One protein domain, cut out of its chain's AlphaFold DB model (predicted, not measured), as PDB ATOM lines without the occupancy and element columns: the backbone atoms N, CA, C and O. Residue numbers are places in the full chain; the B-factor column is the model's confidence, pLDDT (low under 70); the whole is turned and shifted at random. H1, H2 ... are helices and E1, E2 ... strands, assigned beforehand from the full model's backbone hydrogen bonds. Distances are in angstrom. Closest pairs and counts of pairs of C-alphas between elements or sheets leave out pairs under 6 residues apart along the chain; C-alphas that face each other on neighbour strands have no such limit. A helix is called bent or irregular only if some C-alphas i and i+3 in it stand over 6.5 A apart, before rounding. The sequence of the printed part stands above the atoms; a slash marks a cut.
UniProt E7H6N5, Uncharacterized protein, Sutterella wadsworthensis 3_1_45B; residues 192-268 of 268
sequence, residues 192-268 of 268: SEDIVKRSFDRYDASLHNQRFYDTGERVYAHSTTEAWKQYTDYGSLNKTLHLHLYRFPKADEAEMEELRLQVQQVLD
ATOM      1  N   SER A 192     -45.850 -28.266  50.220       83.00
ATOM      2  CA  SER A 192     -46.966 -27.344  50.441       83.00
ATOM      3  C   SER A 192     -46.586 -26.110  51.262       83.00
ATOM      4  O   SER A 192     -47.298 -25.113  51.180       83.00
ATOM      5  N   GLU A 193     -45.489 -26.166  52.021       83.00
ATOM      6  CA  GLU A 193     -45.015 -25.077  52.875       83.00
ATOM      7  C   GLU A 193     -44.503 -23.887  52.048       83.00
ATOM      8  O   GLU A 193     -43.629 -24.031  51.191       83.00
ATOM      9  N   ASP A 194     -44.989 -22.680  52.340       85.62
ATOM     10  CA  ASP A 194     -44.654 -21.476  51.562       85.62
ATOM     11  C   ASP A 194     -43.160 -21.136  51.587       85.62
ATOM     12  O   ASP A 194     -42.627 -20.532  50.655       85.62
ATOM     13  N   ILE A 195     -42.457 -21.489  52.664       83.50
ATOM     14  CA  ILE A 195     -41.005 -21.298  52.741       83.50
ATOM     15  C   ILE A 195     -40.254 -22.242  51.796       83.50
ATOM     16  O   ILE A 195     -39.290 -21.830  51.150       83.50
ATOM     17  N   VAL A 196     -40.757 -23.468  51.637       88.31
ATOM     18  CA  VAL A 196     -40.193 -24.472  50.735       88.31
ATOM     19  C   VAL A 196     -40.451 -24.063  49.290       88.31
ATOM     20  O   VAL A 196     -39.500 -23.985  48.517       88.31
ATOM     21  N   LYS A 197     -41.688 -23.676  48.945       90.94
ATOM     22  CA  LYS A 197     -42.036 -23.160  47.606       90.94
ATOM     23  C   LYS A 197     -41.158 -21.982  47.197       90.94
ATOM     24  O   LYS A 197     -40.501 -22.035  46.167       90.94
ATOM     25  N   ARG A 198     -41.046 -20.968  48.064       91.19
ATOM     26  CA  ARG A 198     -40.179 -19.803  47.814       91.19
ATOM     27  C   ARG A 198     -38.710 -20.179  47.645       91.19
ATOM     28  O   ARG A 198     -37.983 -19.476  46.947       91.19
ATOM     29  N   SER A 199     -38.257 -21.246  48.300       93.06
ATOM     30  CA  SER A 199     -36.892 -21.746  48.138       93.06
ATOM     31  C   SER A 199     -36.709 -22.431  46.784       93.06
ATOM     32  O   SER A 199     -35.706 -22.171  46.125       93.06
ATOM     33  N   PHE A 200     -37.688 -23.216  46.323       93.44
ATOM     34  CA  PHE A 200     -37.694 -23.748  44.958       93.44
ATOM     35  C   PHE A 200     -37.701 -22.627  43.913       93.44
ATOM     36  O   PHE A 200     -36.819 -22.623  43.061       93.44
ATOM     37  N   ASP A 201     -38.571 -21.621  44.042       93.81
ATOM     38  CA  ASP A 201     -38.616 -20.481  43.112       93.81
ATOM     39  C   ASP A 201     -37.280 -19.722  43.069       93.81
ATOM     40  O   ASP A 201     -36.770 -19.359  42.011       93.81
ATOM     41  N   ARG A 202     -36.677 -19.492  44.242       95.62
ATOM     42  CA  ARG A 202     -35.401 -18.773  44.362       95.62
ATOM     43  C   ARG A 202     -34.245 -19.520  43.701       95.62
ATOM     44  O   ARG A 202     -33.349 -18.876  43.156       95.62
ATOM     45  N   TYR A 203     -34.223 -20.845  43.812       95.44
ATOM     46  CA  TYR A 203     -33.111 -21.681  43.358       95.44
ATOM     47  C   TYR A 203     -33.443 -22.503  42.109       95.44
ATOM     48  O   TYR A 203     -32.671 -23.392  41.750       95.44
ATOM     49  N   ASP A 204     -34.522 -22.163  41.404       94.56
ATOM     50  CA  ASP A 204     -34.978 -22.835  40.185       94.56
ATOM     51  C   ASP A 204     -33.868 -22.945  39.127       94.56
ATOM     52  O   ASP A 204     -33.567 -24.033  38.632       94.56
ATOM     53  N   ALA A 205     -33.158 -21.839  38.879       94.56
ATOM     54  CA  ALA A 205     -32.035 -21.808  37.948       94.56
ATOM     55  C   ALA A 205     -30.900 -22.767  38.350       94.56
ATOM     56  O   ALA A 205     -30.235 -23.330  37.482       94.56
ATOM     57  N   SER A 206     -30.673 -22.978  39.652       94.50
ATOM     58  CA  SER A 206     -29.699 -23.966  40.135       94.50
ATOM     59  C   SER A 206     -30.196 -25.388  39.876       94.50
ATOM     60  O   SER A 206     -29.434 -26.217  39.390       94.50
ATOM     61  N   LEU A 207     -31.478 -25.660  40.138       93.81
ATOM     62  CA  LEU A 207     -32.109 -26.975  39.966       93.81
ATOM     63  C   LEU A 207     -32.313 -27.382  38.492       93.81
ATOM     64  O   LEU A 207     -32.667 -28.524  38.206       93.81
ATOM     65  N   HIS A 208     -32.063 -26.473  37.551       93.44
ATOM     66  CA  HIS A 208     -32.037 -26.739  36.109       93.44
ATOM     67  C   HIS A 208     -30.627 -26.657  35.505       93.44
ATOM     68  O   HIS A 208     -30.459 -26.772  34.291       93.44
ATOM     69  N   ASN A 209     -29.594 -26.460  36.327       92.62
ATOM     70  CA  ASN A 209     -28.225 -26.287  35.861       92.62
ATOM     71  C   ASN A 209     -27.404 -27.562  36.071       92.62
ATOM     72  O   ASN A 209     -27.302 -28.081  37.181       92.62
ATOM     73  N   GLN A 210     -26.740 -28.020  35.006       92.62
ATOM     74  CA  GLN A 210     -25.925 -29.237  35.004       92.62
ATOM     75  C   GLN A 210     -24.832 -29.262  36.080       92.62
ATOM     76  O   GLN A 210     -24.440 -30.333  36.530       92.62
ATOM     77  N   ARG A 211     -24.362 -28.096  36.537       94.12
ATOM     78  CA  ARG A 211     -23.397 -27.989  37.640       94.12
ATOM     79  C   ARG A 211     -23.928 -28.550  38.966       94.12
ATOM     80  O   ARG A 211     -23.126 -28.971  39.792       94.12
ATOM     81  N   PHE A 212     -25.239 -28.515  39.179       93.50
ATOM     82  CA  PHE A 212     -25.893 -29.014  40.390       93.50
ATOM     83  C   PHE A 212     -26.448 -30.432  40.213       93.50
ATOM     84  O   PHE A 212     -27.147 -30.926  41.095       93.50
ATOM     85  N   TYR A 213     -26.166 -31.080  39.080       94.31
ATOM     86  CA  TYR A 213     -26.582 -32.451  38.838       94.31
ATOM     87  C   TYR A 213     -25.629 -33.431  39.525       94.31
ATOM     88  O   TYR A 213     -24.451 -33.519  39.169       94.31
ATOM     89  N   ASP A 214     -26.148 -34.192  40.482       92.50
ATOM     90  CA  ASP A 214     -25.459 -35.330  41.072       92.50
ATOM     91  C   ASP A 214     -25.662 -36.561  40.181       92.50
ATOM     92  O   ASP A 214     -26.785 -37.007  39.938       92.50
ATOM     93  N   THR A 215     -24.563 -37.106  39.661       89.38
ATOM     94  CA  THR A 215     -24.611 -38.269  38.760       89.38
ATOM     95  C   THR A 215     -24.808 -39.598  39.484       89.38
ATOM     96  O   THR A 215     -25.332 -40.527  38.869       89.38
ATOM     97  N   GLY A 216     -24.423 -39.694  40.761       90.69
ATOM     98  CA  GLY A 216     -24.621 -40.886  41.584       90.69
ATOM     99  C   GLY A 216     -26.089 -41.051  41.955       90.69
ATOM    100  O   GLY A 216     -26.680 -42.095  41.686       90.69
ATOM    101  N   GLU A 217     -26.698 -39.977  42.454       88.62
ATOM    102  CA  GLU A 217     -28.110 -39.947  42.864       88.62
ATOM    103  C   GLU A 217     -29.066 -39.588  41.710       88.62
ATOM    104  O   GLU A 217     -30.286 -39.700  41.825       88.62
ATOM    105  N   ARG A 218     -28.516 -39.190  40.555       91.69
ATOM    106  CA  ARG A 218     -29.239 -38.839  39.318       91.69
ATOM    107  C   ARG A 218     -30.268 -37.720  39.509       91.69
ATOM    108  O   ARG A 218     -31.327 -37.729  38.873       91.69
ATOM    109  N   VAL A 219     -29.933 -36.743  40.342       93.94
ATOM    110  CA  VAL A 219     -30.827 -35.685  40.828       93.94
ATOM    111  C   VAL A 219     -30.144 -34.324  40.715       93.94
ATOM    112  O   VAL A 219     -28.927 -34.227  40.839       93.94
ATOM    113  N   TYR A 220     -30.905 -33.253  40.502       95.44
ATOM    114  CA  TYR A 220     -30.390 -31.903  40.740       95.44
ATOM    115  C   TYR A 220     -30.548 -31.567  42.221       95.44
ATOM    116  O   TYR A 220     -31.654 -31.672  42.753       95.44
ATOM    117  N   ALA A 221     -29.469 -31.148  42.879       95.69
ATOM    118  CA  ALA A 221     -29.469 -30.859  44.307       95.69
ATOM    119  C   ALA A 221     -28.955 -29.444  44.599       95.69
ATOM    120  O   ALA A 221     -27.900 -29.029  44.117       95.69
ATOM    121  N   HIS A 222     -29.674 -28.707  45.440       95.56
ATOM    122  CA  HIS A 222     -29.238 -27.411  45.950       95.56
ATOM    123  C   HIS A 222     -29.420 -27.352  47.465       95.56
ATOM    124  O   HIS A 222     -30.482 -27.681  47.980       95.56
ATOM    125  N   SER A 223     -28.391 -26.907  48.184       95.25
ATOM    126  CA  SER A 223     -28.436 -26.772  49.642       95.25
ATOM    127  C   SER A 223     -28.379 -25.305  50.040       95.25
ATOM    128  O   SER A 223     -27.516 -24.565  49.574       95.25
ATOM    129  N   THR A 224     -29.272 -24.904  50.932       94.44
ATOM    130  CA  THR A 224     -29.315 -23.573  51.537       94.44
ATOM    131  C   THR A 224     -29.473 -23.698  53.052       94.44
ATOM    132  O   THR A 224     -29.505 -24.802  53.599       94.44
ATOM    133  N   THR A 225     -29.526 -22.572  53.752       94.69
ATOM    134  CA  THR A 225     -29.646 -22.538  55.210       94.69
ATOM    135  C   THR A 225     -30.812 -21.680  55.659       94.69
ATOM    136  O   THR A 225     -31.057 -20.617  55.090       94.69
ATOM    137  N   GLU A 226     -31.452 -22.090  56.748       91.38
ATOM    138  CA  GLU A 226     -32.498 -21.336  57.425       91.38
ATOM    139  C   GLU A 226     -32.091 -20.987  58.852       91.38
ATOM    140  O   GLU A 226     -31.529 -21.806  59.584       91.38
ATOM    141  N   ALA A 227     -32.405 -19.759  59.258       94.44
ATOM    142  CA  ALA A 227     -32.197 -19.301  60.621       94.44
ATOM    143  C   ALA A 227     -33.394 -19.693  61.491       94.44
ATOM    144  O   ALA A 227     -34.530 -19.313  61.213       94.44
ATOM    145  N   TRP A 228     -33.111 -20.402  62.574       95.81
ATOM    146  CA  TRP A 228     -34.064 -20.816  63.592       95.81
ATOM    147  C   TRP A 228     -33.604 -20.347  64.969       95.81
ATOM    148  O   TRP A 228     -32.464 -19.915  65.165       95.81
ATOM    149  N   LYS A 229     -34.501 -20.443  65.947       96.38
ATOM    150  CA  LYS A 229     -34.178 -20.213  67.353       96.38
ATOM    151  C   LYS A 229     -34.368 -21.502  68.129       96.38
ATOM    152  O   LYS A 229     -35.347 -22.199  67.914       96.38
ATOM    153  N   GLN A 230     -33.443 -21.789  69.030       96.31
ATOM    154  CA  GLN A 230     -33.629 -22.752  70.104       96.31
ATOM    155  C   GLN A 230     -34.085 -21.990  71.341       96.31
ATOM    156  O   GLN A 230     -33.417 -21.031  71.733       96.31
ATOM    157  N   TYR A 231     -35.177 -22.417  71.958       94.56
ATOM    158  CA  TYR A 231     -35.657 -21.886  73.225       94.56
ATOM    159  C   TYR A 231     -35.173 -22.771  74.375       94.56
ATOM    160  O   TYR A 231     -35.355 -23.986  74.363       94.56
ATOM    161  N   THR A 232     -34.536 -22.155  75.367       91.94
ATOM    162  CA  THR A 232     -34.035 -22.807  76.580       91.94
ATOM    163  C   THR A 232     -34.536 -22.063  77.815       91.94
ATOM    164  O   THR A 232     -35.031 -20.936  77.721       91.94
ATOM    165  N   ASP A 233     -34.336 -22.652  78.992       90.44
ATOM    166  CA  ASP A 233     -34.670 -22.015  80.274       90.44
ATOM    167  C   ASP A 233     -33.916 -20.690  80.506       90.44
ATOM    168  O   ASP A 233     -34.334 -19.862  81.315       90.44
ATOM    169  N   TYR A 234     -32.813 -20.464  79.781       91.38
ATOM    170  CA  TYR A 234     -31.938 -19.298  79.922       91.38
ATOM    171  C   TYR A 234     -32.063 -18.290  78.767       91.38
ATOM    172  O   TYR A 234     -31.296 -17.328  78.708       91.38
ATOM    173  N   GLY A 235     -33.012 -18.484  77.846       93.38
ATOM    174  CA  GLY A 235     -33.276 -17.573  76.731       93.38
ATOM    175  C   GLY A 235     -33.312 -18.278  75.377       93.38
ATOM    176  O   GLY A 235     -33.657 -19.449  75.278       93.38
ATOM    177  N   SER A 236     -32.977 -17.552  74.308       94.94
ATOM    178  CA  SER A 236     -32.973 -18.107  72.950       94.94
ATOM    179  C   SER A 236     -31.581 -18.107  72.330       94.94
ATOM    180  O   SER A 236     -30.903 -17.079  72.352       94.94
ATOM    181  N   LEU A 237     -31.200 -19.214  71.697       95.94
ATOM    182  CA  LEU A 237     -29.970 -19.346  70.917       95.94
ATOM    183  C   LEU A 237     -30.299 -19.376  69.424       95.94
ATOM    184  O   LEU A 237     -31.282 -19.989  69.015       95.94
ATOM    185  N   ASN A 238     -29.468 -18.748  68.592       96.12
ATOM    186  CA  ASN A 238     -29.612 -18.871  67.142       96.12
ATOM    187  C   ASN A 238     -29.125 -20.253  66.692       96.12
ATOM    188  O   ASN A 238     -28.055 -20.710  67.099       96.12
ATOM    189  N   LYS A 239     -29.902 -20.895  65.825       95.62
ATOM    190  CA  LYS A 239     -29.564 -22.156  65.168       95.62
ATOM    191  C   LYS A 239     -29.668 -21.986  63.665       95.62
ATOM    192  O   LYS A 239     -30.511 -21.246  63.169       95.62
ATOM    193  N   THR A 240     -28.815 -22.706  62.956       95.62
ATOM    194  CA  THR A 240     -28.845 -22.764  61.500       95.62
ATOM    195  C   THR A 240     -29.220 -24.178  61.108       95.62
ATOM    196  O   THR A 240     -28.531 -25.122  61.493       95.62
ATOM    197  N   LEU A 241     -30.316 -24.322  60.372       94.94
ATOM    198  CA  LEU A 241     -30.726 -25.587  59.775       94.94
ATOM    199  C   LEU A 241     -30.339 -25.583  58.302       94.94
ATOM    200  O   LEU A 241     -30.331 -24.532  57.658       94.94
ATOM    201  N   HIS A 242     -30.036 -26.759  57.769       95.69
ATOM    202  CA  HIS A 242     -29.790 -26.939  56.347       95.69
ATOM    203  C   HIS A 242     -31.078 -27.385  55.655       95.69
ATOM    204  O   HIS A 242     -31.727 -28.337  56.085       95.69
ATOM    205  N   LEU A 243     -31.430 -26.685  54.580       94.62
ATOM    206  CA  LEU A 243     -32.521 -27.044  53.688       94.62
ATOM    207  C   LEU A 243     -31.917 -27.581  52.392       94.62
ATOM    208  O   LEU A 243     -31.206 -26.863  51.686       94.62
ATOM    209  N   HIS A 244     -32.214 -28.838  52.083       95.19
ATOM    210  CA  HIS A 244     -31.747 -29.512  50.877       95.19
ATOM    211  C   HIS A 244     -32.914 -29.681  49.904       95.19
ATOM    212  O   HIS A 244     -33.914 -30.323  50.224       95.19
ATOM    213  N   LEU A 245     -32.793 -29.072  48.729       94.50
ATOM    214  CA  LEU A 245     -33.766 -29.125  47.647       94.50
ATOM    215  C   LEU A 245     -33.293 -30.128  46.605       94.50
ATOM    216  O   LEU A 245     -32.140 -30.071  46.172       94.50
ATOM    217  N   TYR A 246     -34.200 -30.998  46.183       93.38
ATOM    218  CA  TYR A 246     -33.933 -32.039  45.202       93.38
ATOM    219  C   TYR A 246     -34.960 -31.959  44.081       93.38
ATOM    220  O   TYR A 246     -36.150 -31.789  44.343       93.38
ATOM    221  N   ARG A 247     -34.495 -32.109  42.842       92.06
ATOM    222  CA  ARG A 247     -35.339 -32.203  41.652       92.06
ATOM    223  C   ARG A 247     -34.943 -33.429  40.835       92.06
ATOM    224  O   ARG A 247     -33.791 -33.550  40.410       92.06
ATOM    225  N   PHE A 248     -35.900 -34.326  40.605       89.94
ATOM    226  CA  PHE A 248     -35.683 -35.608  39.940       89.94
ATOM    227  C   PHE A 248     -36.173 -35.534  38.487       89.94
ATOM    228  O   PHE A 248     -37.357 -35.748  38.238       89.94
ATOM    229  N   PRO A 249     -35.288 -35.304  37.496       84.06
ATOM    230  CA  PRO A 249     -35.710 -34.959  36.135       84.06
ATOM    231  C   PRO A 249     -36.616 -36.011  35.483       84.06
ATOM    232  O   PRO A 249     -37.544 -35.659  34.771       84.06
ATOM    233  N   LYS A 250     -36.402 -37.302  35.766       78.81
ATOM    234  CA  LYS A 250     -37.229 -38.379  35.203       78.81
ATOM    235  C   LYS A 250     -38.644 -38.446  35.776       78.81
ATOM    236  O   LYS A 250     -39.560 -38.826  35.056       78.81
ATOM    237  N   ALA A 251     -38.797 -38.167  37.069       73.81
ATOM    238  CA  ALA A 251     -40.107 -38.158  37.712       73.81
ATOM    239  C   ALA A 251     -40.886 -36.917  37.262       73.81
ATOM    240  O   ALA A 251     -42.030 -37.044  36.842       73.81
ATOM    241  N   ASP A 252     -40.211 -35.765  37.224       69.94
ATOM    242  CA  ASP A 252     -40.771 -34.516  36.711       69.94
ATOM    243  C   ASP A 252     -41.246 -34.654  35.257       69.94
ATOM    244  O   ASP A 252     -42.340 -34.216  34.921       69.94
ATOM    245  N   GLU A 253     -40.440 -35.263  34.378       73.50
ATOM    246  CA  GLU A 253     -40.815 -35.486  32.976       73.50
ATOM    247  C   GLU A 253     -42.065 -36.367  32.849       73.50
ATOM    248  O   GLU A 253     -42.936 -36.069  32.033       73.50
ATOM    249  N   ALA A 254     -42.180 -37.414  33.670       72.69
ATOM    250  CA  ALA A 254     -43.346 -38.292  33.679       72.69
ATOM    251  C   ALA A 254     -44.612 -37.579  34.193       72.69
ATOM    252  O   ALA A 254     -45.655 -37.664  33.548       72.69
ATOM    253  N   GLU A 255     -44.518 -36.839  35.303       74.31
ATOM    254  CA  GLU A 255     -45.645 -36.067  35.854       74.31
ATOM    255  C   GLU A 255     -46.091 -34.950  34.901       74.31
ATOM    256  O   GLU A 255     -47.287 -34.734  34.700       74.31
ATOM    257  N   MET A 256     -45.143 -34.253  34.269       72.69
ATOM    258  CA  MET A 256     -45.436 -33.208  33.286       72.69
ATOM    259  C   MET A 256     -46.131 -33.760  32.042       72.69
ATOM    260  O   MET A 256     -47.005 -33.092  31.488       72.69
ATOM    261  N   GLU A 257     -45.756 -34.958  31.594       76.50
ATOM    262  CA  GLU A 257     -46.420 -35.623  30.475       76.50
ATOM    263  C   GLU A 257     -47.858 -36.024  30.837       76.50
ATOM    264  O   GLU A 257     -48.782 -35.767  30.067       76.50
ATOM    265  N   GLU A 258     -48.083 -36.553  32.040       80.88
ATOM    266  CA  GLU A 258     -49.425 -36.882  32.532       80.88
ATOM    267  C   GLU A 258     -50.322 -35.636  32.654       80.88
ATOM    268  O   GLU A 258     -51.464 -35.638  32.189       80.88
ATOM    269  N   LEU A 259     -49.792 -34.536  33.196       76.94
ATOM    270  CA  LEU A 259     -50.486 -33.245  33.269       76.94
ATOM    271  C   LEU A 259     -50.863 -32.709  31.885       76.94
ATOM    272  O   LEU A 259     -51.974 -32.213  31.700       76.94
ATOM    273  N   ARG A 260     -49.967 -32.818  30.896       79.25
ATOM    274  CA  ARG A 260     -50.256 -32.413  29.510       79.25
ATOM    275  C   ARG A 260     -51.394 -33.230  28.911       79.25
ATOM    276  O   ARG A 260     -52.280 -32.644  28.294       79.25
ATOM    277  N   LEU A 261     -51.403 -34.544  29.137       83.31
ATOM    278  CA  LEU A 261     -52.478 -35.428  28.684       83.31
ATOM    279  C   LEU A 261     -53.827 -35.050  29.312       83.31
ATOM    280  O   LEU A 261     -54.830 -34.988  28.603       83.31
ATOM    281  N   GLN A 262     -53.861 -34.739  30.611       81.25
ATOM    282  CA  GLN A 262     -55.084 -34.295  31.294       81.25
ATOM    283  C   GLN A 262     -55.580 -32.937  30.781       81.25
ATOM    284  O   GLN A 262     -56.773 -32.768  30.545       81.25
ATOM    285  N   VAL A 263     -54.680 -31.969  30.574       80.25
ATOM    286  CA  VAL A 263     -55.040 -30.659  30.005       80.25
ATOM    287  C   VAL A 263     -55.598 -30.818  28.594       80.25
ATOM    288  O   VAL A 263     -56.593 -30.180  28.264       80.25
ATOM    289  N   GLN A 264     -55.010 -31.694  27.779       77.56
ATOM    290  CA  GLN A 264     -55.498 -31.956  26.430       77.56
ATOM    291  C   GLN A 264     -56.904 -32.574  26.432       77.56
ATOM    292  O   GLN A 264     -57.760 -32.107  25.697       77.56
ATOM    293  N   GLN A 265     -57.191 -33.515  27.339       79.44
ATOM    294  CA  GLN A 265     -58.536 -34.094  27.508       79.44
ATOM    295  C   GLN A 265     -59.612 -33.098  27.968       79.44
ATOM    296  O   GLN A 265     -60.794 -33.370  27.795       79.44
ATOM    297  N   VAL A 266     -59.226 -31.996  28.617       79.69
ATOM    298  CA  VAL A 266     -60.158 -30.938  29.053       79.69
ATOM    299  C   VAL A 266     -60.372 -29.889  27.957       79.69
ATOM    300  O   VAL A 266     -61.384 -29.188  27.965       79.69
ATOM    301  N   LEU A 267     -59.400 -29.739  27.054       71.75
ATOM    302  CA  LEU A 267     -59.448 -28.788  25.945       71.75
ATOM    303  C   LEU A 267     -60.086 -29.372  24.672       71.75
ATOM    304  O   LEU A 267     -60.546 -28.580  23.846       71.75
ATOM    305  N   ASP A 268     -60.116 -30.701  24.534       58.03
ATOM    306  CA  ASP A 268     -60.842 -31.454  23.495       58.03
ATOM    307  C   ASP A 268     -62.302 -31.747  23.903       58.03
ATOM    308  O   ASP A 268     -63.188 -31.685  23.015       58.03
TER     309      ASP A 268
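What this domain is: This is residues 192 to 268 of the 268 residues of an uncharacterized protein of Sutterella wadsworthensis 3_1_45B (UniProt E7H6N5). A long two-stranded hairpin, E1 and E2, runs the length of the body; H1 packs beside the end of it away from its turn, and H2 leads off from that same end as a free arm, with residues 251 to 268 sticking out. The turn of the hairpin and the tip of the arm make the two far ends of the whole. The printed part has 77 residues, with two named helices and two named strands in the order H1, E1, E2, H2; the sheet E1 - E2 is antiparallel and the class is mixed, helices and strands. It is extended, with a radius of gyration of the C-alphas of 18.0 A and spans of 64 by 32 by 18 A.

How they stand to each other: H1, residues 194 to 207, comes nearest to E1, residues 219 to 232, at the C-alphas of Leu 207 and Tyr 220, 5.3 A apart. The closest C-alphas of H1 and E2, residues 235 to 247, are those of Leu 207 and Arg 247, at 6.4 A. E1 and E2 form a hairpin, antiparallel at 165 degrees between their directions; N 222 and O 245 are 2.9 A apart and N 230 and O 237 are 2.8 A apart, both within hydrogen-bond range. E1 bends by 50 degrees at residue 222. Before it, residues 213 to 214 pair antiparallel with residues 219 to 220 of E1. H2, residues 249 to 267, is apart from H1; its closest C-alphas to E1 are those of Pro 249 and Val 219, at 6.8 A. In H2 every O i to N i+4 pair is within hydrogen-bond range, in H1 8 of 10.

Where its parts are: H1 begins with C-alpha 194 at (-44.654, -21.476, 51.562) and measures 17.9 A from first to last C-alpha. It is irregular: C-alphas 202 and 205 are 7.9 A apart. E1 and E2 each measure 38.1 A, and E1 ends with C-alpha 232 at (-34.035, -22.807, 76.580). H2 measures 26.6 A and ends with C-alpha 267 at (-59.448, -28.788, 25.945).

The domain as a whole: The two C-alphas farthest apart are those of Tyr 234 and Asp 268, at 64.6 A. Without the free stretch, the other 59 residues span 48 by 24 by 16 A. The link from H1 to E1, 11 residues, is long; those from E1 to E2 and from E2 to H2 are tight. The printed part has no cut and ends at residue 268, the chain's last. The mean pLDDT of the printed part is 88.6, and that of H2 is 77; residues 252 and 268 are under 70.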